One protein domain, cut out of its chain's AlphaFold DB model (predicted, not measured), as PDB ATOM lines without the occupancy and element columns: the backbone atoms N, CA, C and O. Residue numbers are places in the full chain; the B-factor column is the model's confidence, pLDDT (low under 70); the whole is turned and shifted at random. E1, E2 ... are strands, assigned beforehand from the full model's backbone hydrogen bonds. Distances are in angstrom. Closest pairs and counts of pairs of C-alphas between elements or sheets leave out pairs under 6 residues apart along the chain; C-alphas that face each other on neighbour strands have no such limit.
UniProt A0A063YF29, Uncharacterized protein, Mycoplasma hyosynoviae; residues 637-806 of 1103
ATOM      1  N   ASP A 637      51.399  30.046  82.236       96.31
ATOM      2  CA  ASP A 637      52.352  30.783  81.409       96.31
ATOM      3  C   ASP A 637      51.648  31.314  80.153       96.31
ATOM      4  O   ASP A 637      50.622  30.784  79.707       96.31
ATOM      5  N   TYR A 638      52.192  32.399  79.608       97.44
ATOM      6  CA  TYR A 638      51.674  33.057  78.418       97.44
ATOM      7  C   TYR A 638      52.798  33.738  77.639       97.44
ATOM      8  O   TYR A 638      53.847  34.063  78.196       97.44
ATOM      9  N   TYR A 639      52.543  34.016  76.363       97.75
ATOM     10  CA  TYR A 639      53.299  34.997  75.587       97.75
ATOM     11  C   TYR A 639      52.370  36.110  75.100       97.75
ATOM     12  O   TYR A 639      51.149  35.937  75.039       97.75
ATOM     13  N   LEU A 640      52.947  37.269  74.786       98.06
ATOM     14  CA  LEU A 640      52.222  38.395  74.202       98.06
ATOM     15  C   LEU A 640      52.359  38.378  72.681       98.06
ATOM     16  O   LEU A 640      53.429  38.074  72.158       98.06
ATOM     17  N   TYR A 641      51.280  38.726  71.989       97.75
ATOM     18  CA  TYR A 641      51.253  38.913  70.542       97.75
ATOM     19  C   TYR A 641      50.336  40.086  70.166       97.75
ATOM     20  O   TYR A 641      49.624  40.624  71.018       97.75
ATOM     21  N   GLU A 642      50.397  40.521  68.909       96.88
ATOM     22  CA  GLU A 642      49.535  41.579  68.374       96.88
ATOM     23  C   GLU A 642      48.274  40.966  67.747       96.88
ATOM     24  O   GLU A 642      48.364  40.016  66.971       96.88
ATOM     25  N   HIS A 643      47.101  41.486  68.117       94.94
ATOM     26  CA  HIS A 643      45.796  41.066  67.601       94.94
ATOM     27  C   HIS A 643      44.908  42.292  67.375       94.94
ATOM     28  O   HIS A 643      44.473  42.930  68.336       94.94
ATOM     29  N   ASN A 644      44.599  42.614  66.117       93.75
ATOM     30  CA  ASN A 644      43.768  43.761  65.712       93.75
ATOM     31  C   ASN A 644      44.267  45.126  66.246       93.75
ATOM     32  O   ASN A 644      43.475  46.010  66.583       93.75
ATOM     33  N   GLY A 645      45.586  45.287  66.352       93.81
ATOM     34  CA  GLY A 645      46.286  46.450  66.894       93.81
ATOM     35  C   GLY A 645      46.512  46.420  68.409       93.81
ATOM     36  O   GLY A 645      47.154  47.331  68.928       93.81
ATOM     37  N   HIS A 646      46.002  45.413  69.129       97.31
ATOM     38  CA  HIS A 646      46.159  45.285  70.581       97.31
ATOM     39  C   HIS A 646      47.278  44.306  70.933       97.31
ATOM     40  O   HIS A 646      47.370  43.230  70.351       97.31
ATOM     41  N   GLN A 647      48.053  44.613  71.969       97.69
ATOM     42  CA  GLN A 647      48.877  43.632  72.662       97.69
ATOM     43  C   GLN A 647      47.971  42.747  73.534       97.69
ATOM     44  O   GLN A 647      47.308  43.233  74.453       97.69
ATOM     45  N   VAL A 648      47.925  41.450  73.235       98.12
ATOM     46  CA  VAL A 648      47.071  40.452  73.905       98.12
ATOM     47  C   VAL A 648      47.877  39.222  74.306       98.12
ATOM     48  O   VAL A 648      48.983  39.001  73.818       98.12
ATOM     49  N   ALA A 649      47.318  38.400  75.194       98.25
ATOM     50  CA  ALA A 649      47.965  37.177  75.653       98.25
ATOM     51  C   ALA A 649      47.505  35.929  74.881       98.25
ATOM     52  O   ALA A 649      46.312  35.740  74.612       98.25
ATOM     53  N   CYS A 650      48.453  35.028  74.616       98.31
ATOM     54  CA  CYS A 650      48.192  33.621  74.345       98.31
ATOM     55  C   CYS A 650      48.621  32.780  75.554       98.31
ATOM     56  O   CYS A 650      49.796  32.800  75.920       98.31
ATOM     57  N   LEU A 651      47.691  32.035  76.163       98.31
ATOM     58  CA  LEU A 651      48.026  31.043  77.190       98.31
ATOM     59  C   LEU A 651      48.597  29.796  76.509       98.31
ATOM     60  O   LEU A 651      47.925  29.215  75.656       98.31
ATOM     61  N   ASN A 652      49.803  29.377  76.894       95.56
ATOM     62  CA  ASN A 652      50.531  28.288  76.227       95.56
ATOM     63  C   ASN A 652      50.984  27.146  77.151       95.56
ATOM     64  O   ASN A 652      51.463  26.125  76.658       95.56
ATOM     65  N   LYS A 653      50.862  27.311  78.474       94.00
ATOM     66  CA  LYS A 653      51.114  26.265  79.475       94.00
ATOM     67  C   LYS A 653      50.382  26.584  80.784       94.00
ATOM     68  O   LYS A 653      50.137  27.742  81.119       94.00
ATOM     69  N   ARG A 654      50.048  25.543  81.545       93.19
ATOM     70  CA  ARG A 654      49.408  25.608  82.867       93.19
ATOM     71  C   ARG A 654      50.448  25.376  83.980       93.19
ATOM     72  O   ARG A 654      51.381  24.598  83.793       93.19
ATOM     73  N   LYS A 655      50.314  26.077  85.111       92.94
ATOM     74  CA  LYS A 655      51.213  25.985  86.287       92.94
ATOM     75  C   LYS A 655      50.610  25.214  87.459       92.94
ATOM     76  O   LYS A 655      51.349  24.675  88.272       92.94
ATOM     77  N   ILE A 656      49.281  25.200  87.561       90.50
ATOM     78  CA  ILE A 656      48.540  24.586  88.666       90.50
ATOM     79  C   ILE A 656      47.622  23.510  88.087       90.50
ATOM     80  O   ILE A 656      46.719  23.806  87.304       90.50
ATOM     81  N   GLU A 657      47.845  22.262  88.498       83.31
ATOM     82  CA  GLU A 657      47.198  21.064  87.938       83.31
ATOM     83  C   GLU A 657      45.678  21.003  88.157       83.31
ATOM     84  O   GLU A 657      44.977  20.327  87.408       83.31
ATOM     85  N   ASN A 658      45.144  21.754  89.124       87.56
ATOM     86  CA  ASN A 658      43.727  21.733  89.501       87.56
ATOM     87  C   ASN A 658      42.919  22.950  89.004       87.56
ATOM     88  O   ASN A 658      42.012  23.421  89.690       87.56
ATOM     89  N   ILE A 659      43.235  23.479  87.816       92.62
ATOM     90  CA  ILE A 659      42.478  24.572  87.176       92.62
ATOM     91  C   ILE A 659      41.864  24.096  85.860       92.62
ATOM     92  O   ILE A 659      42.590  23.637  84.982       92.62
ATOM     93  N   PHE A 660      40.540  24.247  85.737       95.12
ATOM     94  CA  PHE A 660      39.708  23.628  84.690       95.12
ATOM     95  C   PHE A 660      38.847  24.625  83.888       95.12
ATOM     96  O   PHE A 660      38.205  24.266  82.900       95.12
ATOM     97  N   THR A 661      38.862  25.901  84.281       96.81
ATOM     98  CA  THR A 661      38.362  27.012  83.460       96.81
ATOM     99  C   THR A 661      39.558  27.759  82.874       96.81
ATOM    100  O   THR A 661      40.397  28.258  83.622       96.81
ATOM    101  N   VAL A 662      39.642  27.848  81.546       97.88
ATOM    102  CA  VAL A 662      40.664  28.633  80.836       97.88
ATOM    103  C   VAL A 662      40.246  30.111  80.860       97.88
ATOM    104  O   VAL A 662      39.201  30.438  80.292       97.88
ATOM    105  N   PRO A 663      40.997  31.012  81.519       97.31
ATOM    106  CA  PRO A 663      40.561  32.386  81.740       97.31
ATOM    107  C   PRO A 663      40.773  33.276  80.511       97.31
ATOM    108  O   PRO A 663      41.777  33.165  79.813       97.31
ATOM    109  N   SER A 664      39.864  34.231  80.299       97.19
ATOM    110  CA  SER A 664      39.947  35.229  79.225       97.19
ATOM    111  C   SER A 664      40.764  36.484  79.585       97.19
ATOM    112  O   SER A 664      40.823  37.431  78.801       97.19
ATOM    113  N   VAL A 665      41.443  36.490  80.740       97.25
ATOM    114  CA  VAL A 665      42.398  37.529  81.171       97.25
ATOM    115  C   VAL A 665      43.610  36.916  81.876       97.25
ATOM    116  O   VAL A 665      43.477  35.938  82.617       97.25
ATOM    117  N   ILE A 666      44.785  37.519  81.687       97.50
ATOM    118  CA  ILE A 666      46.000  37.244  82.464       97.50
ATOM    119  C   ILE A 666      46.813  38.529  82.642       97.50
ATOM    120  O   ILE A 666      46.992  39.308  81.705       97.50
ATOM    121  N   LYS A 667      47.277  38.771  83.869       96.75
ATOM    122  CA  LYS A 667      47.824  40.058  84.312       96.75
ATOM    123  C   LYS A 667      46.926  41.238  83.896       96.75
ATOM    124  O   LYS A 667      45.743  41.254  84.230       96.75
ATOM    125  N   SER A 668      47.477  42.191  83.144       96.75
ATOM    126  CA  SER A 668      46.792  43.363  82.586       96.75
ATOM    127  C   SER A 668      46.288  43.167  81.149       96.75
ATOM    128  O   SER A 668      45.997  44.150  80.472       96.75
ATOM    129  N   PHE A 669      46.219  41.930  80.648       97.94
ATOM    130  CA  PHE A 669      45.905  41.623  79.251       97.94
ATOM    131  C   PHE A 669      44.677  40.720  79.132       97.94
ATOM    132  O   PHE A 669      44.476  39.803  79.932       97.94
ATOM    133  N   LYS A 670      43.882  40.921  78.077       97.75
ATOM    134  CA  LYS A 670      42.893  39.922  77.653       97.75
ATOM    135  C   LYS A 670      43.605  38.775  76.933       97.75
ATOM    136  O   LYS A 670      44.526  38.993  76.145       97.75
ATOM    137  N   VAL A 671      43.165  37.553  77.209       98.31
ATOM    138  CA  VAL A 671      43.597  36.342  76.508       98.31
ATOM    139  C   VAL A 671      42.747  36.198  75.254       98.31
ATOM    140  O   VAL A 671      41.519  36.178  75.341       98.31
ATOM    141  N   LYS A 672      43.396  36.083  74.094       98.00
ATOM    142  CA  LYS A 672      42.715  35.858  72.810       98.00
ATOM    143  C   LYS A 672      42.935  34.467  72.233       98.00
ATOM    144  O   LYS A 672      42.025  33.969  71.571       98.00
ATOM    145  N   LYS A 673      44.040  33.805  72.585       98.25
ATOM    146  CA  LYS A 673      44.348  32.428  72.183       98.25
ATOM    147  C   LYS A 673      44.695  31.540  73.378       98.25
ATOM    148  O   LYS A 673      45.379  31.986  74.298       98.25
ATOM    149  N   ALA A 674      44.285  30.275  73.345       98.06
ATOM    150  CA  ALA A 674      44.725  29.257  74.301       98.06
ATOM    151  C   ALA A 674      45.200  27.983  73.583       98.06
ATOM    152  O   ALA A 674      44.527  27.485  72.681       98.06
ATOM    153  N   MET A 675      46.352  27.451  73.995       96.12
ATOM    154  CA  MET A 675      46.966  26.260  73.400       96.12
ATOM    155  C   MET A 675      47.708  25.406  74.429       96.12
ATOM    156  O   MET A 675      48.236  25.939  75.402       96.12
ATOM    157  N   SER A 676      47.775  24.092  74.198       93.44
ATOM    158  CA  SER A 676      48.624  23.144  74.940       93.44
ATOM    159  C   SER A 676      48.500  23.198  76.476       93.44
ATOM    160  O   SER A 676      49.481  23.004  77.193       93.44
ATOM    161  N   LEU A 677      47.300  23.477  77.002       95.38
ATOM    162  CA  LEU A 677      47.088  23.722  78.439       95.38
ATOM    163  C   LEU A 677      46.846  22.455  79.267       95.38
ATOM    164  O   LEU A 677      47.046  22.493  80.483       95.38
ATOM    165  N   TYR A 678      46.408  21.371  78.622       93.31
ATOM    166  CA  TYR A 678      46.039  20.117  79.279       93.31
ATOM    167  C   TYR A 678      46.694  18.934  78.564       93.31
ATOM    168  O   TYR A 678      46.124  18.386  77.621       93.31
ATOM    169  N   ALA A 679      47.920  18.576  78.944       89.44
ATOM    170  CA  ALA A 679      48.738  17.622  78.195       89.44
ATOM    171  C   ALA A 679      49.128  16.408  79.042       89.44
ATOM    172  O   ALA A 679      49.886  16.524  79.999       89.44
ATOM    173  N   TYR A 680      48.626  15.234  78.649       85.06
ATOM    174  CA  TYR A 680      48.897  13.932  79.272       85.06
ATOM    175  C   TYR A 680      48.586  13.883  80.782       85.06
ATOM    176  O   TYR A 680      49.288  13.234  81.555       85.06
ATOM    177  N   GLU A 681      47.508  14.564  81.173       85.06
ATOM    178  CA  GLU A 681      47.025  14.706  82.551       85.06
ATOM    179  C   GLU A 681      46.728  13.352  83.229       85.06
ATOM    180  O   GLU A 681      46.094  12.475  82.635       85.06
ATOM    181  N   ASN A 682      47.147  13.197  84.491       87.44
ATOM    182  CA  ASN A 682      46.966  11.984  85.300       87.44
ATOM    183  C   ASN A 682      46.401  12.315  86.691       87.44
ATOM    184  O   ASN A 682      47.054  12.138  87.719       87.44
ATOM    185  N   PHE A 683      45.171  12.823  86.730       88.62
ATOM    186  CA  PHE A 683      44.476  13.118  87.979       88.62
ATOM    187  C   PHE A 683      43.934  11.842  88.649       88.62
ATOM    188  O   PHE A 683      43.819  10.775  88.038       88.62
ATOM    189  N   SER A 684      43.513  11.977  89.909       88.56
ATOM    190  CA  SER A 684      42.810  10.933  90.672       88.56
ATOM    191  C   SER A 684      41.334  10.763  90.281       88.56
ATOM    192  O   SER A 684      40.670   9.841  90.758       88.56
ATOM    193  N   ARG A 685      40.801  11.653  89.434       91.25
ATOM    194  CA  ARG A 685      39.420  11.669  88.934       91.25
ATOM    195  C   ARG A 685      39.393  12.203  87.503       91.25
ATOM    196  O   ARG A 685      40.220  13.029  87.137       91.25
ATOM    197  N   HIS A 686      38.400  11.805  86.713       93.50
ATOM    198  CA  HIS A 686      38.105  12.462  85.434       93.50
ATOM    199  C   HIS A 686      37.811  13.967  85.596       93.50
ATOM    200  O   HIS A 686      37.550  14.442  86.708       93.50
ATOM    201  N   TYR A 687      37.858  14.706  84.486       95.06
ATOM    202  CA  TYR A 687      37.786  16.168  84.470       95.06
ATOM    203  C   TYR A 687      37.040  16.722  83.248       95.06
ATOM    204  O   TYR A 687      36.829  16.017  82.263       95.06
ATOM    205  N   CYS A 688      36.666  17.998  83.305       96.31
ATOM    206  CA  CYS A 688      35.961  18.745  82.266       96.31
ATOM    207  C   CYS A 688      36.591  20.130  82.083       96.31
ATOM    208  O   CYS A 688      37.022  20.734  83.059       96.31
ATOM    209  N   ILE A 689      36.619  20.661  80.857       97.44
ATOM    210  CA  ILE A 689      37.259  21.948  80.534       97.44
ATOM    211  C   ILE A 689      36.240  22.952  79.998       97.44
ATOM    212  O   ILE A 689      35.579  22.715  78.985       97.44
ATOM    213  N   LYS A 690      36.179  24.132  80.614       97.81
ATOM    214  CA  LYS A 690      35.471  25.296  80.068       97.81
ATOM    215  C   LYS A 690      36.467  26.337  79.578       97.81
ATOM    216  O   LYS A 690      37.413  26.673  80.285       97.81
ATOM    217  N   VAL A 691      36.233  26.885  78.394       98.44
ATOM    218  CA  VAL A 691      36.983  28.027  77.862       98.44
ATOM    219  C   VAL A 691      36.124  29.288  78.008       98.44
ATOM    220  O   VAL A 691      34.946  29.279  77.653       98.44
ATOM    221  N   SER A 692      36.677  30.347  78.605       98.25
ATOM    222  CA  SER A 692      35.921  31.554  78.974       98.25
ATOM    223  C   SER A 692      35.617  32.489  77.802       98.25
ATOM    224  O   SER A 692      36.419  32.645  76.881       98.25
ATOM    225  N   GLU A 693      34.480  33.184  77.897       97.75
ATOM    226  CA  GLU A 693      34.080  34.239  76.961       97.75
ATOM    227  C   GLU A 693      35.132  35.346  76.862       97.75
ATOM    228  O   GLU A 693      35.686  35.803  77.865       97.75
ATOM    229  N   GLY A 694      35.394  35.776  75.629       96.25
ATOM    230  CA  GLY A 694      36.443  36.725  75.264       96.25
ATOM    231  C   GLY A 694      37.614  36.091  74.508       96.25
ATOM    232  O   GLY A 694      38.286  36.816  73.771       96.25
ATOM    233  N   ILE A 695      37.820  34.772  74.636       98.44
ATOM    234  CA  ILE A 695      38.806  33.995  73.863       98.44
ATOM    235  C   ILE A 695      38.266  33.764  72.443       98.44
ATOM    236  O   ILE A 695      37.105  33.396  72.266       98.44
ATOM    237  N   GLU A 696      39.111  33.987  71.436       98.19
ATOM    238  CA  GLU A 696      38.761  33.893  70.009       98.19
ATOM    239  C   GLU A 696      39.397  32.673  69.325       98.19
ATOM    240  O   GLU A 696      38.831  32.156  68.363       98.19
ATOM    241  N   GLU A 697      40.518  32.159  69.836       98.25
ATOM    242  CA  GLU A 697      41.221  31.006  69.263       98.25
ATOM    243  C   GLU A 697      41.531  29.913  70.295       98.25
ATOM    244  O   GLU A 697      42.032  30.184  71.390       98.25
ATOM    245  N   VAL A 698      41.330  28.653  69.903       98.19
ATOM    246  CA  VAL A 698      41.907  27.482  70.575       98.19
ATOM    247  C   VAL A 698      42.628  26.589  69.568       98.19
ATOM    248  O   VAL A 698      42.084  26.246  68.517       98.19
ATOM    249  N   GLU A 699      43.859  26.203  69.897       96.12
ATOM    250  CA  GLU A 699      44.700  25.363  69.041       96.12
ATOM    251  C   GLU A 699      45.454  24.323  69.874       96.12
ATOM    252  O   GLU A 699      46.139  24.697  70.819       96.12
ATOM    253  N   ASN A 700      45.356  23.029  69.543       95.31
ATOM    254  CA  ASN A 700      46.048  21.953  70.278       95.31
ATOM    255  C   ASN A 700      45.795  22.003  71.808       95.31
ATOM    256  O   ASN A 700      46.719  21.860  72.608       95.31
ATOM    257  N   LEU A 701      44.566  22.322  72.236       96.44
ATOM    258  CA  LEU A 701      44.275  22.731  73.621       96.44
ATOM    259  C   LEU A 701      44.466  21.597  74.643       96.44
ATOM    260  O   LEU A 701      44.951  21.848  75.751       96.44
ATOM    261  N   VAL A 702      44.089  20.373  74.262       95.25
ATOM    262  CA  VAL A 702      44.200  19.153  75.068       95.25
ATOM    263  C   VAL A 702      44.973  18.088  74.292       95.25
ATOM    264  O   VAL A 702      44.658  17.826  73.132       95.25
ATOM    265  N   TYR A 703      45.921  17.426  74.953       92.81
ATOM    266  CA  TYR A 703      46.567  16.198  74.486       92.81
ATOM    267  C   TYR A 703      46.294  15.070  75.481       92.81
ATOM    268  O   TYR A 703      46.628  15.191  76.660       92.81
ATOM    269  N   THR A 704      45.732  13.952  75.029       89.06
ATOM    270  CA  THR A 704      45.428  12.796  75.885       89.06
ATOM    271  C   THR A 704      46.279  11.573  75.544       89.06
ATOM    272  O   THR A 704      46.892  11.469  74.481       89.06
ATOM    273  N   SER A 705      46.342  10.628  76.484       84.25
ATOM    274  CA  SER A 705      47.051   9.355  76.331       84.25
ATOM    275  C   SER A 705      46.096   8.193  76.573       84.25
ATOM    276  O   SER A 705      45.308   8.219  77.517       84.25
ATOM    277  N   ALA A 706      46.227   7.124  75.783       77.25
ATOM    278  CA  ALA A 706      45.500   5.874  76.013       77.25
ATOM    279  C   ALA A 706      45.787   5.257  77.399       77.25
ATOM    280  O   ALA A 706      44.973   4.477  77.896       77.25
ATOM    281  N   ASN A 707      46.905   5.640  78.026       81.50
ATOM    282  CA  ASN A 707      47.380   5.128  79.311       81.50
ATOM    283  C   ASN A 707      47.107   6.084  80.491       81.50
ATOM    284  O   ASN A 707      47.562   5.803  81.596       81.50
ATOM    285  N   ALA A 708      46.417   7.212  80.275       83.19
ATOM    286  CA  ALA A 708      46.133   8.176  81.339       83.19
ATOM    287  C   ALA A 708      45.166   7.610  82.396       83.19
ATOM    288  O   ALA A 708      44.219   6.897  82.052       83.19
ATOM    289  N   THR A 709      45.365   7.969  83.670       83.25
ATOM    290  CA  THR A 709      44.451   7.595  84.772       83.25
ATOM    291  C   THR A 709      43.114   8.333  84.707       83.25
ATOM    292  O   THR A 709      42.092   7.810  85.149       83.25
ATOM    293  N   SER A 710      43.108   9.539  84.134       88.06
ATOM    294  CA  SER A 710      41.944  10.420  84.037       88.06
ATOM    295  C   SER A 710      41.632  10.790  82.585       88.06
ATOM    296  O   SER A 710      42.342  11.589  81.979       88.06
ATOM    297  N   ASP A 711      40.532  10.269  82.033       90.06
ATOM    298  CA  ASP A 711      39.911  10.834  80.824       90.06
ATOM    299  C   ASP A 711      39.322  12.246  81.049       90.06
ATOM    300  O   ASP A 711      38.878  12.590  82.150       90.06
ATOM    301  N   LEU A 712      39.235  13.006  79.955       94.75
ATOM    302  CA  LEU A 712      38.391  14.195  79.795       94.75
ATOM    303  C   LEU A 712      36.938  13.768  79.504       94.75
ATOM    304  O   LEU A 712      36.705  13.050  78.530       94.75
ATOM    305  N   LEU A 713      35.963  14.227  80.301       95.00
ATOM    306  CA  LEU A 713      34.535  13.928  80.105       95.00
ATOM    307  C   LEU A 713      33.794  14.985  79.282       95.00
ATOM    308  O   LEU A 713      32.914  14.636  78.499       95.00
ATOM    309  N   ALA A 714      34.106  16.272  79.445       96.38
ATOM    310  CA  ALA A 714      33.386  17.341  78.752       96.38
ATOM    311  C   ALA A 714      34.285  18.521  78.384       96.38
ATOM    312  O   ALA A 714      35.114  18.945  79.188       96.38
ATOM    313  N   LEU A 715      34.073  19.108  77.204       97.88
ATOM    314  CA  LEU A 715      34.705  20.369  76.810       97.88
ATOM    315  C   LEU A 715      33.675  21.359  76.257       97.88
ATOM    316  O   LEU A 715      32.820  20.989  75.455       97.88
ATOM    317  N   SER A 716      33.754  22.628  76.666       97.62
ATOM    318  CA  SER A 716      32.952  23.711  76.077       97.62
ATOM    319  C   SER A 716      33.806  24.908  75.669       97.62
ATOM    320  O   SER A 716      34.609  25.413  76.454       97.62
ATOM    321  N   LEU A 717      33.601  25.355  74.430       98.44
ATOM    322  CA  LEU A 717      34.157  26.581  73.866       98.44
ATOM    323  C   LEU A 717      33.188  27.760  74.066       98.44
ATOM    324  O   LEU A 717      31.979  27.526  74.152       98.44
ATOM    325  N   PRO A 718      33.683  29.008  74.146       97.69
ATOM    326  CA  PRO A 718      32.843  30.188  74.317       97.69
ATOM    327  C   PRO A 718      32.075  30.524  73.036       97.69
ATOM    328  O   PRO A 718      32.454  30.124  71.935       97.69
ATOM    329  N   THR A 719      31.018  31.319  73.167       96.69
ATOM    330  CA  THR A 719      30.293  31.899  72.029       96.69
ATOM    331  C   THR A 719      31.153  32.901  71.252       96.69
ATOM    332  O   THR A 719      30.967  33.041  70.046       96.69
ATOM    333  N   SER A 720      32.159  33.509  71.895       96.62
ATOM    334  CA  SER A 720      33.169  34.359  71.250       96.62
ATOM    335  C   SER A 720      34.211  33.628  70.386       96.62
ATOM    336  O   SER A 720      35.059  34.302  69.796       96.62
ATOM    337  N   ILE A 721      34.218  32.289  70.327       98.12
ATOM    338  CA  ILE A 721      35.259  31.548  69.598       98.12
ATOM    339  C   ILE A 721      35.115  31.725  68.076       98.12
ATOM    340  O   ILE A 721      34.034  31.569  67.505       98.12
ATOM    341  N   LYS A 722      36.233  32.011  67.406       97.94
ATOM    342  CA  LYS A 722      36.353  32.149  65.949       97.94
ATOM    343  C   LYS A 722      37.098  30.977  65.319       97.94
ATOM    344  O   LYS A 722      36.678  30.490  64.272       97.94
ATOM    345  N   VAL A 723      38.161  30.497  65.968       98.38
ATOM    346  CA  VAL A 723      38.987  29.380  65.486       98.38
ATOM    347  C   VAL A 723      39.070  28.286  66.546       98.38
ATOM    348  O   VAL A 723      39.463  28.534  67.685       98.38
ATOM    349  N   ALA A 724      38.742  27.059  66.152       98.19
ATOM    350  CA  ALA A 724      38.933  25.851  66.937       98.19
ATOM    351  C   ALA A 724      39.638  24.796  66.081       98.19
ATOM    352  O   ALA A 724      39.040  24.219  65.170       98.19
ATOM    353  N   LYS A 725      40.916  24.555  66.377       96.88
ATOM    354  CA  LYS A 725      41.789  23.655  65.617       96.88
ATOM    355  C   LYS A 725      42.424  22.626  66.548       96.88
ATOM    356  O   LYS A 725      43.058  23.004  67.527       96.88
ATOM    357  N   ASN A 726      42.292  21.334  66.246       94.50
ATOM    358  CA  ASN A 726      42.913  20.257  67.030       94.50
ATOM    359  C   ASN A 726      42.596  20.371  68.540       94.50
ATOM    360  O   ASN A 726      43.501  20.350  69.369       94.50
ATOM    361  N   VAL A 727      41.338  20.621  68.925       97.00
ATOM    362  CA  VAL A 727      41.033  21.051  70.308       97.00
ATOM    363  C   VAL A 727      41.302  19.934  71.318       97.00
ATOM    364  O   VAL A 727      41.816  20.203  72.401       97.00
ATOM    365  N   ILE A 728      40.996  18.688  70.947       95.69
ATOM    366  CA  ILE A 728      41.326  17.482  71.710       95.69
ATOM    367  C   ILE A 728      42.080  16.516  70.790       95.69
ATOM    368  O   ILE A 728      41.481  15.930  69.885       95.69
ATOM    369  N   VAL A 729      43.381  16.365  71.035       92.44
ATOM    370  CA  VAL A 729      44.311  15.479  70.322       92.44
ATOM    371  C   VAL A 729      44.541  14.210  71.146       92.44
ATOM    372  O   VAL A 729      44.778  14.281  72.351       92.44
ATOM    373  N   GLY A 730      44.529  13.049  70.496       88.38
ATOM    374  CA  GLY A 730      44.613  11.738  71.142       88.38
ATOM    375  C   GLY A 730      43.268  11.168  71.629       88.38
ATOM    376  O   GLY A 730      42.225  11.819  71.555       88.38
ATOM    377  N   PRO A 731      43.260   9.903  72.094       82.25
ATOM    378  CA  PRO A 731      42.040   9.185  72.444       82.25
ATOM    379  C   PRO A 731      41.436   9.657  73.773       82.25
ATOM    380  O   PRO A 731      42.120   9.795  74.787       82.25
ATOM    381  N   THR A 732      40.122   9.824  73.772       84.38
ATOM    382  CA  THR A 732      39.282  10.247  74.896       84.38
ATOM    383  C   THR A 732      38.135   9.257  75.047       84.38
ATOM    384  O   THR A 732      37.123   9.344  74.345       84.38
ATOM    385  N   LYS A 733      38.312   8.259  75.920       79.06
ATOM    386  CA  LYS A 733      37.423   7.086  76.024       79.06
ATOM    387  C   LYS A 733      36.051   7.478  76.567       79.06
ATOM    388  O   LYS A 733      35.033   6.961  76.114       79.06
ATOM    389  N   ASN A 734      36.057   8.412  77.517       90.25
ATOM    390  CA  ASN A 734      34.900   8.830  78.302       90.25
ATOM    391  C   ASN A 734      34.414  10.259  77.978       90.25
ATOM    392  O   ASN A 734      33.697  10.839  78.783       90.25
ATOM    393  N   LEU A 735      34.752  10.830  76.811       94.62
ATOM    394  CA  LEU A 735      34.212  12.136  76.401       94.62
ATOM    395  C   LEU A 735      32.701  12.017  76.138       94.62
ATOM    396  O   LEU A 735      32.277  11.467  75.124       94.62
ATOM    397  N   LEU A 736      31.906  12.539  77.067       94.94
ATOM    398  CA  LEU A 736      30.445  12.595  77.073       94.94
ATOM    399  C   LEU A 736      29.900  13.887  76.448       94.94
ATOM    400  O   LEU A 736      28.743  13.920  76.038       94.94
ATOM    401  N   TYR A 737      30.710  14.945  76.333       96.00
ATOM    402  CA  TYR A 737      30.241  16.224  75.798       96.00
ATOM    403  C   TYR A 737      31.313  17.039  75.061       96.00
ATOM    404  O   TYR A 737      32.420  17.236  75.561       96.00
ATOM    405  N   PHE A 738      30.941  17.611  73.915       97.69
ATOM    406  CA  PHE A 738      31.693  18.676  73.245       97.69
ATOM    407  C   PHE A 738      30.729  19.786  72.815       97.69
ATOM    408  O   PHE A 738      29.700  19.490  72.212       97.69
ATOM    409  N   GLY A 739      31.055  21.053  73.089       97.25
ATOM    410  CA  GLY A 739      30.182  22.185  72.763       97.25
ATOM    411  C   GLY A 739      30.898  23.379  72.132       97.25
ATOM    412  O   GLY A 739      31.926  23.824  72.648       97.25
ATOM    413  N   MET A 740      30.334  23.924  71.050       98.06
ATOM    414  CA  MET A 740      30.832  25.113  70.332       98.06
ATOM    415  C   MET A 740      29.673  25.903  69.687       98.06
ATOM    416  O   MET A 740      28.607  25.327  69.479       98.06
ATOM    417  N   PRO A 741      29.823  27.191  69.330       97.81
ATOM    418  CA  PRO A 741      28.778  27.935  68.625       97.81
ATOM    419  C   PRO A 741      28.725  27.610  67.123       97.81
ATOM    420  O   PRO A 741      29.744  27.338  66.490       97.81
ATOM    421  N   SER A 742      27.536  27.718  66.526       97.88
ATOM    422  CA  SER A 742      27.301  27.614  65.076       97.88
ATOM    423  C   SER A 742      28.029  28.690  64.266       97.88
ATOM    424  O   SER A 742      28.350  28.476  63.098       97.88
ATOM    425  N   THR A 743      28.289  29.843  64.886       97.12
ATOM    426  CA  THR A 743      28.868  31.057  64.292       97.12
ATOM    427  C   THR A 743      30.398  31.047  64.218       97.12
ATOM    428  O   THR A 743      30.973  31.996  63.681       97.12
ATOM    429  N   ILE A 744      31.058  30.002  64.738       97.62
ATOM    430  CA  ILE A 744      32.515  29.822  64.645       97.62
ATOM    431  C   ILE A 744      32.982  29.889  63.183       97.62
ATOM    432  O   ILE A 744      32.286  29.439  62.275       97.62
ATOM    433  N   GLU A 745      34.153  30.465  62.926       97.31
ATOM    434  CA  GLU A 745      34.626  30.750  61.566       97.31
ATOM    435  C   GLU A 745      35.390  29.562  60.968       97.31
ATOM    436  O   GLU A 745      35.139  29.163  59.825       97.31
ATOM    437  N   GLN A 746      36.268  28.956  61.773       97.50
ATOM    438  CA  GLN A 746      37.034  27.760  61.437       97.50
ATOM    439  C   GLN A 746      36.922  26.721  62.558       97.50
ATOM    440  O   GLN A 746      37.400  26.931  63.670       97.50
ATOM    441  N   ALA A 747      36.338  25.571  62.234       97.12
ATOM    442  CA  ALA A 747      36.316  24.367  63.059       97.12
ATOM    443  C   ALA A 747      37.033  23.229  62.316       97.12
ATOM    444  O   ALA A 747      36.634  22.882  61.202       97.12
ATOM    445  N   GLN A 748      38.088  22.674  62.917       94.56
ATOM    446  CA  GLN A 748      39.004  21.708  62.301       94.56
ATOM    447  C   GLN A 748      39.556  20.746  63.365       94.56
ATOM    448  O   GLN A 748      39.969  21.191  64.434       94.56
ATOM    449  N   GLY A 749      39.579  19.433  63.102       92.50
ATOM    450  CA  GLY A 749      40.122  18.441  64.049       92.50
ATOM    451  C   GLY A 749      39.575  18.566  65.485       92.50
ATOM    452  O   GLY A 749      40.340  18.476  66.438       92.50
ATOM    453  N   LEU A 750      38.278  18.859  65.650       96.12
ATOM    454  CA  LEU A 750      37.696  19.317  66.926       96.12
ATOM    455  C   LEU A 750      37.998  18.397  68.117       96.12
ATOM    456  O   LEU A 750      38.428  18.856  69.169       96.12
ATOM    457  N   TYR A 751      37.785  17.101  67.938       95.00
ATOM    458  CA  TYR A 751      38.137  16.066  68.899       95.00
ATOM    459  C   TYR A 751      38.473  14.795  68.130       95.00
ATOM    460  O   TYR A 751      37.907  14.568  67.054       95.00
ATOM    461  N   GLU A 752      39.361  13.956  68.656       90.88
ATOM    462  CA  GLU A 752      39.619  12.665  68.025       90.88
ATOM    463  C   GLU A 752      38.517  11.643  68.355       90.88
ATOM    464  O   GLU A 752      37.865  11.189  67.423       90.88
ATOM    465  N   SER A 753      38.187  11.347  69.620       86.06
ATOM    466  CA  SER A 753      37.149  10.336  69.934       86.06
ATOM    467  C   SER A 753      36.103  10.757  70.973       86.06
ATOM    468  O   SER A 753      36.338  11.624  71.812       86.06
ATOM    469  N   SER A 754      34.948  10.092  70.949       90.19
ATOM    470  CA  SER A 754      33.839  10.258  71.900       90.19
ATOM    471  C   SER A 754      33.532   8.967  72.670       90.19
ATOM    472  O   SER A 754      33.947   7.874  72.271       90.19
ATOM    473  N   ASN A 755      32.759   9.059  73.757       90.19
ATOM    474  CA  ASN A 755      32.137   7.892  74.376       90.19
ATOM    475  C   ASN A 755      30.964   7.402  73.505       90.19
ATOM    476  O   ASN A 755      29.906   8.026  73.441       90.19
ATOM    477  N   THR A 756      31.173   6.257  72.857       89.00
ATOM    478  CA  THR A 756      30.182   5.553  72.026       89.00
ATOM    479  C   THR A 756      29.789   4.197  72.625       89.00
ATOM    480  O   THR A 756      29.226   3.362  71.930       89.00
ATOM    481  N   THR A 757      30.111   3.912  73.890       89.25
ATOM    482  CA  THR A 757      29.596   2.702  74.563       89.25
ATOM    483  C   THR A 757      28.247   2.974  75.233       89.25
ATOM    484  O   THR A 757      27.470   2.048  75.469       89.25
ATOM    485  N   PHE A 758      27.957   4.249  75.511       88.50
ATOM    486  CA  PHE A 758      26.734   4.721  76.153       88.50
ATOM    487  C   PHE A 758      25.738   5.232  75.104       88.50
ATOM    488  O   PHE A 758      26.103   5.991  74.208       88.50
ATOM    489  N   GLY A 759      24.484   4.793  75.222       86.00
ATOM    490  CA  GLY A 759      23.333   5.289  74.464       86.00
ATOM    491  C   GLY A 759      22.442   6.144  75.362       86.00
ATOM    492  O   GLY A 759      22.817   6.447  76.493       86.00
ATOM    493  N   GLU A 760      21.259   6.516  74.879       84.44
ATOM    494  CA  GLU A 760      20.375   7.484  75.555       84.44
ATOM    495  C   GLU A 760      19.943   7.020  76.967       84.44
ATOM    496  O   GLU A 760      19.980   7.812  77.904       84.44
ATOM    497  N   GLU A 761      19.706   5.716  77.154       87.06
ATOM    498  CA  GLU A 761      19.350   5.084  78.442       87.06
ATOM    499  C   GLU A 761      20.539   4.797  79.390       87.06
ATOM    500  O   GLU A 761      20.356   4.272  80.489       87.06
ATOM    501  N   ASN A 762      21.791   5.053  78.985       92.31
ATOM    502  CA  ASN A 762      22.956   4.760  79.830       92.31
ATOM    503  C   ASN A 762      23.272   5.910  80.802       92.31
ATOM    504  O   ASN A 762      23.040   7.077  80.503       92.31
ATOM    505  N   VAL A 763      23.836   5.580  81.970       92.31
ATOM    506  CA  VAL A 763      24.120   6.544  83.046       92.31
ATOM    507  C   VAL A 763      25.588   6.470  83.458       92.31
ATOM    508  O   VAL A 763      26.090   5.400  83.802       92.31
ATOM    509  N   PHE A 764      26.273   7.613  83.453       92.56
ATOM    510  CA  PHE A 764      27.602   7.794  84.035       92.56
ATOM    511  C   PHE A 764      27.433   8.341  85.453       92.56
ATOM    512  O   PHE A 764      27.176   9.533  85.660       92.56
ATOM    513  N   SER A 765      27.517   7.443  86.431       92.56
ATOM    514  CA  SER A 765      27.291   7.770  87.838       92.56
ATOM    515  C   SER A 765      28.324   8.757  88.380       92.56
ATOM    516  O   SER A 765      29.482   8.735  87.967       92.56
ATOM    517  N   ASN A 766      27.932   9.573  89.363       92.44
ATOM    518  CA  ASN A 766      28.827  10.486  90.093       92.44
ATOM    519  C   ASN A 766      29.546  11.539  89.219       92.44
ATOM    520  O   ASN A 766      30.581  12.068  89.632       92.44
ATOM    521  N   PHE A 767      28.994  11.880  88.047       92.56
ATOM    522  CA  PHE A 767      29.524  12.909  87.145       92.56
ATOM    523  C   PHE A 767      29.924  14.193  87.890       92.56
ATOM    524  O   PHE A 767      31.030  14.684  87.703       92.56
ATOM    525  N   ASN A 768      29.080  14.707  88.789       92.50
ATOM    526  CA  ASN A 768      29.332  15.976  89.480       92.50
ATOM    527  C   ASN A 768      30.487  15.973  90.509       92.50
ATOM    528  O   ASN A 768      30.853  17.045  90.988       92.50
ATOM    529  N   TYR A 769      31.071  14.813  90.838       91.69
ATOM    530  CA  TYR A 769      32.240  14.696  91.723       91.69
ATOM    531  C   TYR A 769      33.583  14.785  90.974       91.69
ATOM    532  O   TYR A 769      34.647  14.672  91.596       91.69
ATOM    533  N   HIS A 770      33.547  14.960  89.654       94.25
ATOM    534  CA  HIS A 770      34.719  15.152  88.806       94.25
ATOM    535  C   HIS A 770      35.187  16.614  88.781       94.25
ATOM    536  O   HIS A 770      34.544  17.517  89.309       94.25
ATOM    537  N   HIS A 771      36.371  16.860  88.223       94.94
ATOM    538  CA  HIS A 771      36.942  18.205  88.220       94.94
ATOM    539  C   HIS A 771      36.319  19.082  87.121       94.94
ATOM    540  O   HIS A 771      36.277  18.676  85.963       94.94
ATOM    541  N   GLY A 772      35.856  20.291  87.450       94.06
ATOM    542  CA  GLY A 772      35.310  21.249  86.476       94.06
ATOM    543  C   GLY A 772      33.851  21.004  86.054       94.06
ATOM    544  O   GLY A 772      33.311  21.762  85.237       94.06
ATOM    545  N   THR A 773      33.192  19.961  86.576       93.75
ATOM    546  CA  THR A 773      31.821  19.565  86.198       93.75
ATOM    547  C   THR A 773      30.726  20.520  86.655       93.75
ATOM    548  O   THR A 773      29.632  20.486  86.092       93.75
ATOM    549  N   GLU A 774      31.012  21.441  87.578       91.88
ATOM    550  CA  GLU A 774      30.111  22.534  87.959       91.88
ATOM    551  C   GLU A 774      29.679  23.393  86.753       91.88
ATOM    552  O   GLU A 774      28.577  23.937  86.726       91.88
ATOM    553  N   ASN A 775      30.501  23.430  85.698       92.75
ATOM    554  CA  ASN A 775      30.217  24.126  84.442       92.75
ATOM    555  C   ASN A 775      29.285  23.364  83.475       92.75
ATOM    556  O   ASN A 775      28.930  23.902  82.425       92.75
ATOM    557  N   PHE A 776      28.908  22.122  83.798       92.69
ATOM    558  CA  PHE A 776      28.228  21.191  82.887       92.69
ATOM    559  C   PHE A 776      26.953  20.553  83.464       92.69
ATOM    560  O   PHE A 776      26.288  19.800  82.757       92.69
ATOM    561  N   LEU A 777      26.567  20.883  84.704       82.12
ATOM    562  CA  LEU A 777      25.468  20.237  85.448       82.12
ATOM    563  C   LEU A 777      24.107  20.196  84.723       82.12
ATOM    564  O   LEU A 777      23.303  19.321  85.010       82.12
ATOM    565  N   GLY A 778      23.833  21.133  83.809       82.56
ATOM    566  CA  GLY A 778      22.588  21.187  83.026       82.56
ATOM    567  C   GLY A 778      22.710  20.707  81.574       82.56
ATOM    568  O   GLY A 778      21.824  21.002  80.781       82.56
ATOM    569  N   LYS A 779      23.819  20.056  81.187       87.56
ATOM    570  CA  LYS A 779      24.129  19.727  79.777       87.56
ATOM    571  C   LYS A 779      23.917  18.257  79.381       87.56
ATOM    572  O   LYS A 779      23.962  17.972  78.183       87.56
ATOM    573  N   SER A 780      23.647  17.385  80.355       84.81
ATOM    574  CA  SER A 780      23.198  15.981  80.221       84.81
ATOM    575  C   SER A 780      21.973  15.836  79.292       84.81
ATOM    576  O   SER A 780      21.311  16.834  78.997       84.81
ATOM    577  N   LEU A 781      21.647  14.618  78.821       80.19
ATOM    578  CA  LEU A 781      20.368  14.385  78.122       80.19
ATOM    579  C   LEU A 781      19.168  14.499  79.076       80.19
ATOM    580  O   LEU A 781      18.117  14.990  78.677       80.19
ATOM    581  N   ASP A 782      19.351  14.126  80.346       82.50
ATOM    582  CA  ASP A 782      18.443  14.490  81.439       82.50
ATOM    583  C   ASP A 782      19.098  15.592  82.292       82.50
ATOM    584  O   ASP A 782      20.031  15.291  83.043       82.50
ATOM    585  N   PRO A 783      18.652  16.858  82.195       77.88
ATOM    586  CA  PRO A 783      19.207  17.974  82.962       77.88
ATOM    587  C   PRO A 783      18.658  18.070  84.400       77.88
ATOM    588  O   PRO A 783      19.049  18.976  85.140       77.88
ATOM    589  N   ASN A 784      17.738  17.184  84.804       84.56
ATOM    590  CA  ASN A 784      17.160  17.181  86.152       84.56
ATOM    591  C   ASN A 784      18.052  16.428  87.151       84.56
ATOM    592  O   ASN A 784      18.133  16.812  88.321       84.56
ATOM    593  N   ASP A 785      18.759  15.392  86.691       84.50
ATOM    594  CA  ASP A 785      19.793  14.709  87.467       84.50
ATOM    595  C   ASP A 785      21.095  15.526  87.446       84.50
ATOM    596  O   ASP A 785      21.823  15.567  86.458       84.50
ATOM    597  N   LYS A 786      21.385  16.198  88.564       81.69
ATOM    598  CA  LYS A 786      22.608  16.997  88.756       81.69
ATOM    599  C   LYS A 786      23.760  16.206  89.383       81.69
ATOM    600  O   LYS A 786      24.756  16.814  89.775       81.69
ATOM    601  N   ILE A 787      23.618  14.887  89.543       90.06
ATOM    602  CA  ILE A 787      24.641  14.003  90.117       90.06
ATOM    603  C   ILE A 787      25.284  13.159  89.020       90.06
ATOM    604  O   ILE A 787      26.510  13.076  88.948       90.06
ATOM    605  N   ASN A 788      24.466  12.574  88.147       91.69
ATOM    606  CA  ASN A 788      24.891  11.647  87.106       91.69
ATOM    607  C   ASN A 788      24.710  12.264  85.715       91.69
ATOM    608  O   ASN A 788      23.791  13.046  85.489       91.69
ATOM    609  N   TRP A 789      25.545  11.873  84.753       92.56
ATOM    610  CA  TRP A 789      25.294  12.192  83.346       92.56
ATOM    611  C   TRP A 789      24.445  11.082  82.733       92.56
ATOM    612  O   TRP A 789      24.850   9.920  82.780       92.56
ATOM    613  N   LYS A 790      23.290  11.415  82.154       90.56
ATOM    614  CA  LYS A 790      22.467  10.451  81.412       90.56
ATOM    615  C   LYS A 790      22.649  10.657  79.914       90.56
ATOM    616  O   LYS A 790      22.715  11.794  79.440       90.56
ATOM    617  N   GLY A 791      22.722   9.549  79.189       88.62
ATOM    618  CA  GLY A 791      22.970   9.504  77.759       88.62
ATOM    619  C   GLY A 791      24.416   9.215  77.359       88.62
ATOM    620  O   GLY A 791      25.343   9.194  78.174       88.62
ATOM    621  N   GLY A 792      24.590   9.015  76.053       89.25
ATOM    622  CA  GLY A 792      25.890   8.926  75.392       89.25
ATOM    623  C   GLY A 792      26.545  10.286  75.148       89.25
ATOM    624  O   GLY A 792      26.222  11.291  75.786       89.25
ATOM    625  N   PHE A 793      27.473  10.317  74.189       93.75
ATOM    626  CA  PHE A 793      28.133  11.549  73.769       93.75
ATOM    627  C   PHE A 793      27.169  12.561  73.129       93.75
ATOM    628  O   PHE A 793      26.509  12.272  72.130       93.75
ATOM    629  N   LYS A 794      27.167  13.785  73.662       93.75
ATOM    630  CA  LYS A 794      26.422  14.935  73.145       93.75
ATOM    631  C   LYS A 794      27.373  15.945  72.498       93.75
ATOM    632  O   LYS A 794      28.147  16.609  73.186       93.75
ATOM    633  N   PHE A 795      27.271  16.107  71.180       95.81
ATOM    634  CA  PHE A 795      27.842  17.260  70.481       95.81
ATOM    635  C   PHE A 795      26.798  18.386  70.447       95.81
ATOM    636  O   PHE A 795      25.748  18.233  69.827       95.81
ATOM    637  N   GLU A 796      27.065  19.506  71.116       95.69
ATOM    638  CA  GLU A 796      26.133  20.632  71.240       95.69
ATOM    639  C   GLU A 796      26.602  21.831  70.403       95.69
ATOM    640  O   GLU A 796      27.710  22.340  70.582       95.69
ATOM    641  N   LEU A 797      25.753  22.287  69.479       97.25
ATOM    642  CA  LEU A 797      26.039  23.422  68.602       97.25
ATOM    643  C   LEU A 797      25.175  24.621  69.009       97.25
ATOM    644  O   LEU A 797      23.984  24.661  68.703       97.25
ATOM    645  N   TYR A 798      25.754  25.589  69.722       94.88
ATOM    646  CA  TYR A 798      25.000  26.736  70.241       94.88
ATOM    647  C   TYR A 798      24.512  27.642  69.107       94.88
ATOM    648  O   TYR A 798      25.229  27.849  68.129       94.88
ATOM    649  N   HIS A 799      23.330  28.240  69.268       93.56
ATOM    650  CA  HIS A 799      22.748  29.180  68.303       93.56
ATOM    651  C   HIS A 799      22.613  28.597  66.878       93.56
ATOM    652  O   HIS A 799      22.875  29.296  65.896       93.56
ATOM    653  N   SER A 800      22.225  27.323  66.746       90.25
ATOM    654  CA  SER A 800      21.977  26.647  65.456       90.25
ATOM    655  C   SER A 800      21.103  27.460  64.498       90.25
ATOM    656  O   SER A 800      21.355  27.473  63.297       90.25
ATOM    657  N   ASP A 801      20.128  28.174  65.057       90.44
ATOM    658  CA  ASP A 801      19.063  28.860  64.323       90.44
ATOM    659  C   ASP A 801      19.430  30.325  64.001       90.44
ATOM    660  O   ASP A 801      18.613  31.100  63.506       90.44
ATOM    661  N   SER A 802      20.672  30.727  64.298       91.94
ATOM    662  CA  SER A 802      21.204  32.053  63.986       91.94
ATOM    663  C   SER A 802      21.312  32.264  62.470       91.94
ATOM    664  O   SER A 802      21.890  31.415  61.787       91.94
ATOM    665  N   PRO A 803      20.904  33.427  61.922       91.94
ATOM    666  CA  PRO A 803      21.135  33.756  60.511       91.94
ATOM    667  C   PRO A 803      22.630  33.890  60.163       91.94
ATOM    668  O   PRO A 803      22.985  33.944  58.989       91.94
ATOM    669  N   PHE A 804      23.510  33.926  61.171       95.00
ATOM    670  CA  PHE A 804      24.967  33.951  61.026       95.00
ATOM    671  C   PHE A 804      25.627  32.579  61.264       95.00
ATOM    672  O   PHE A 804      26.851  32.503  61.390       95.00
ATOM    673  N   ALA A 805      24.846  31.497  61.365       96.62
ATOM    674  CA  ALA A 805      25.373  30.145  61.506       96.62
ATOM    675  C   ALA A 805      26.266  29.774  60.305       96.62
ATOM    676  O   ALA A 805      25.848  29.810  59.148       96.62
ATOM    677  N   LYS A 806      27.510  29.385  60.594       98.06
ATOM    678  CA  LYS A 806      28.505  28.890  59.626       98.06
ATOM    679  C   LYS A 806      28.594  27.362  59.629       98.06
ATOM    680  O   LYS A 806      29.094  26.775  58.668       98.06
TER     681      LYS A 806
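Overview. This is residues 637 to 806 of the 1103 residues of an uncharacterized protein of Mycoplasma hyosynoviae (UniProt A0A063YF29). Little regular structure is named, yet the chain winds in stacked turns, a solenoid with short parallel strands on two walls, E3 E5 E7 E9 and E4 E6 E8 E10; hairpin E1 and E2 extends the first wall. The printed part has 170 residues, no named helix and ten strands, E1 to E10 along the chain, holding 52 residues: all strand. Sheet E1 E2 E3 E5 E7 E9 is mixed, E4 E6 E8 E10 all parallel. It is compact, radius of gyration of the C-alphas 15.8 A, spanning 51 by 41 by 25 A.

Arrangement. Start at E1, residues 637 to 643, antiparallel to E2, residues 646 to 654, with N 641 and O 648 2.9 A apart. E3, residues 669 to 675, is parallel to E2; N 651 and O 673 are 3.0 A apart.

Along the chain. Find C-alpha 637 at (52.352, 30.783, 81.409); E2 runs 23.4 A. E10, residues 794 to 798, ends at (25.000, 26.736, 70.241).

Size, cuts and confidence. Residues 749 to 793 make a long link. The printed part has no cut, and no printed residue is under pLDDT 70.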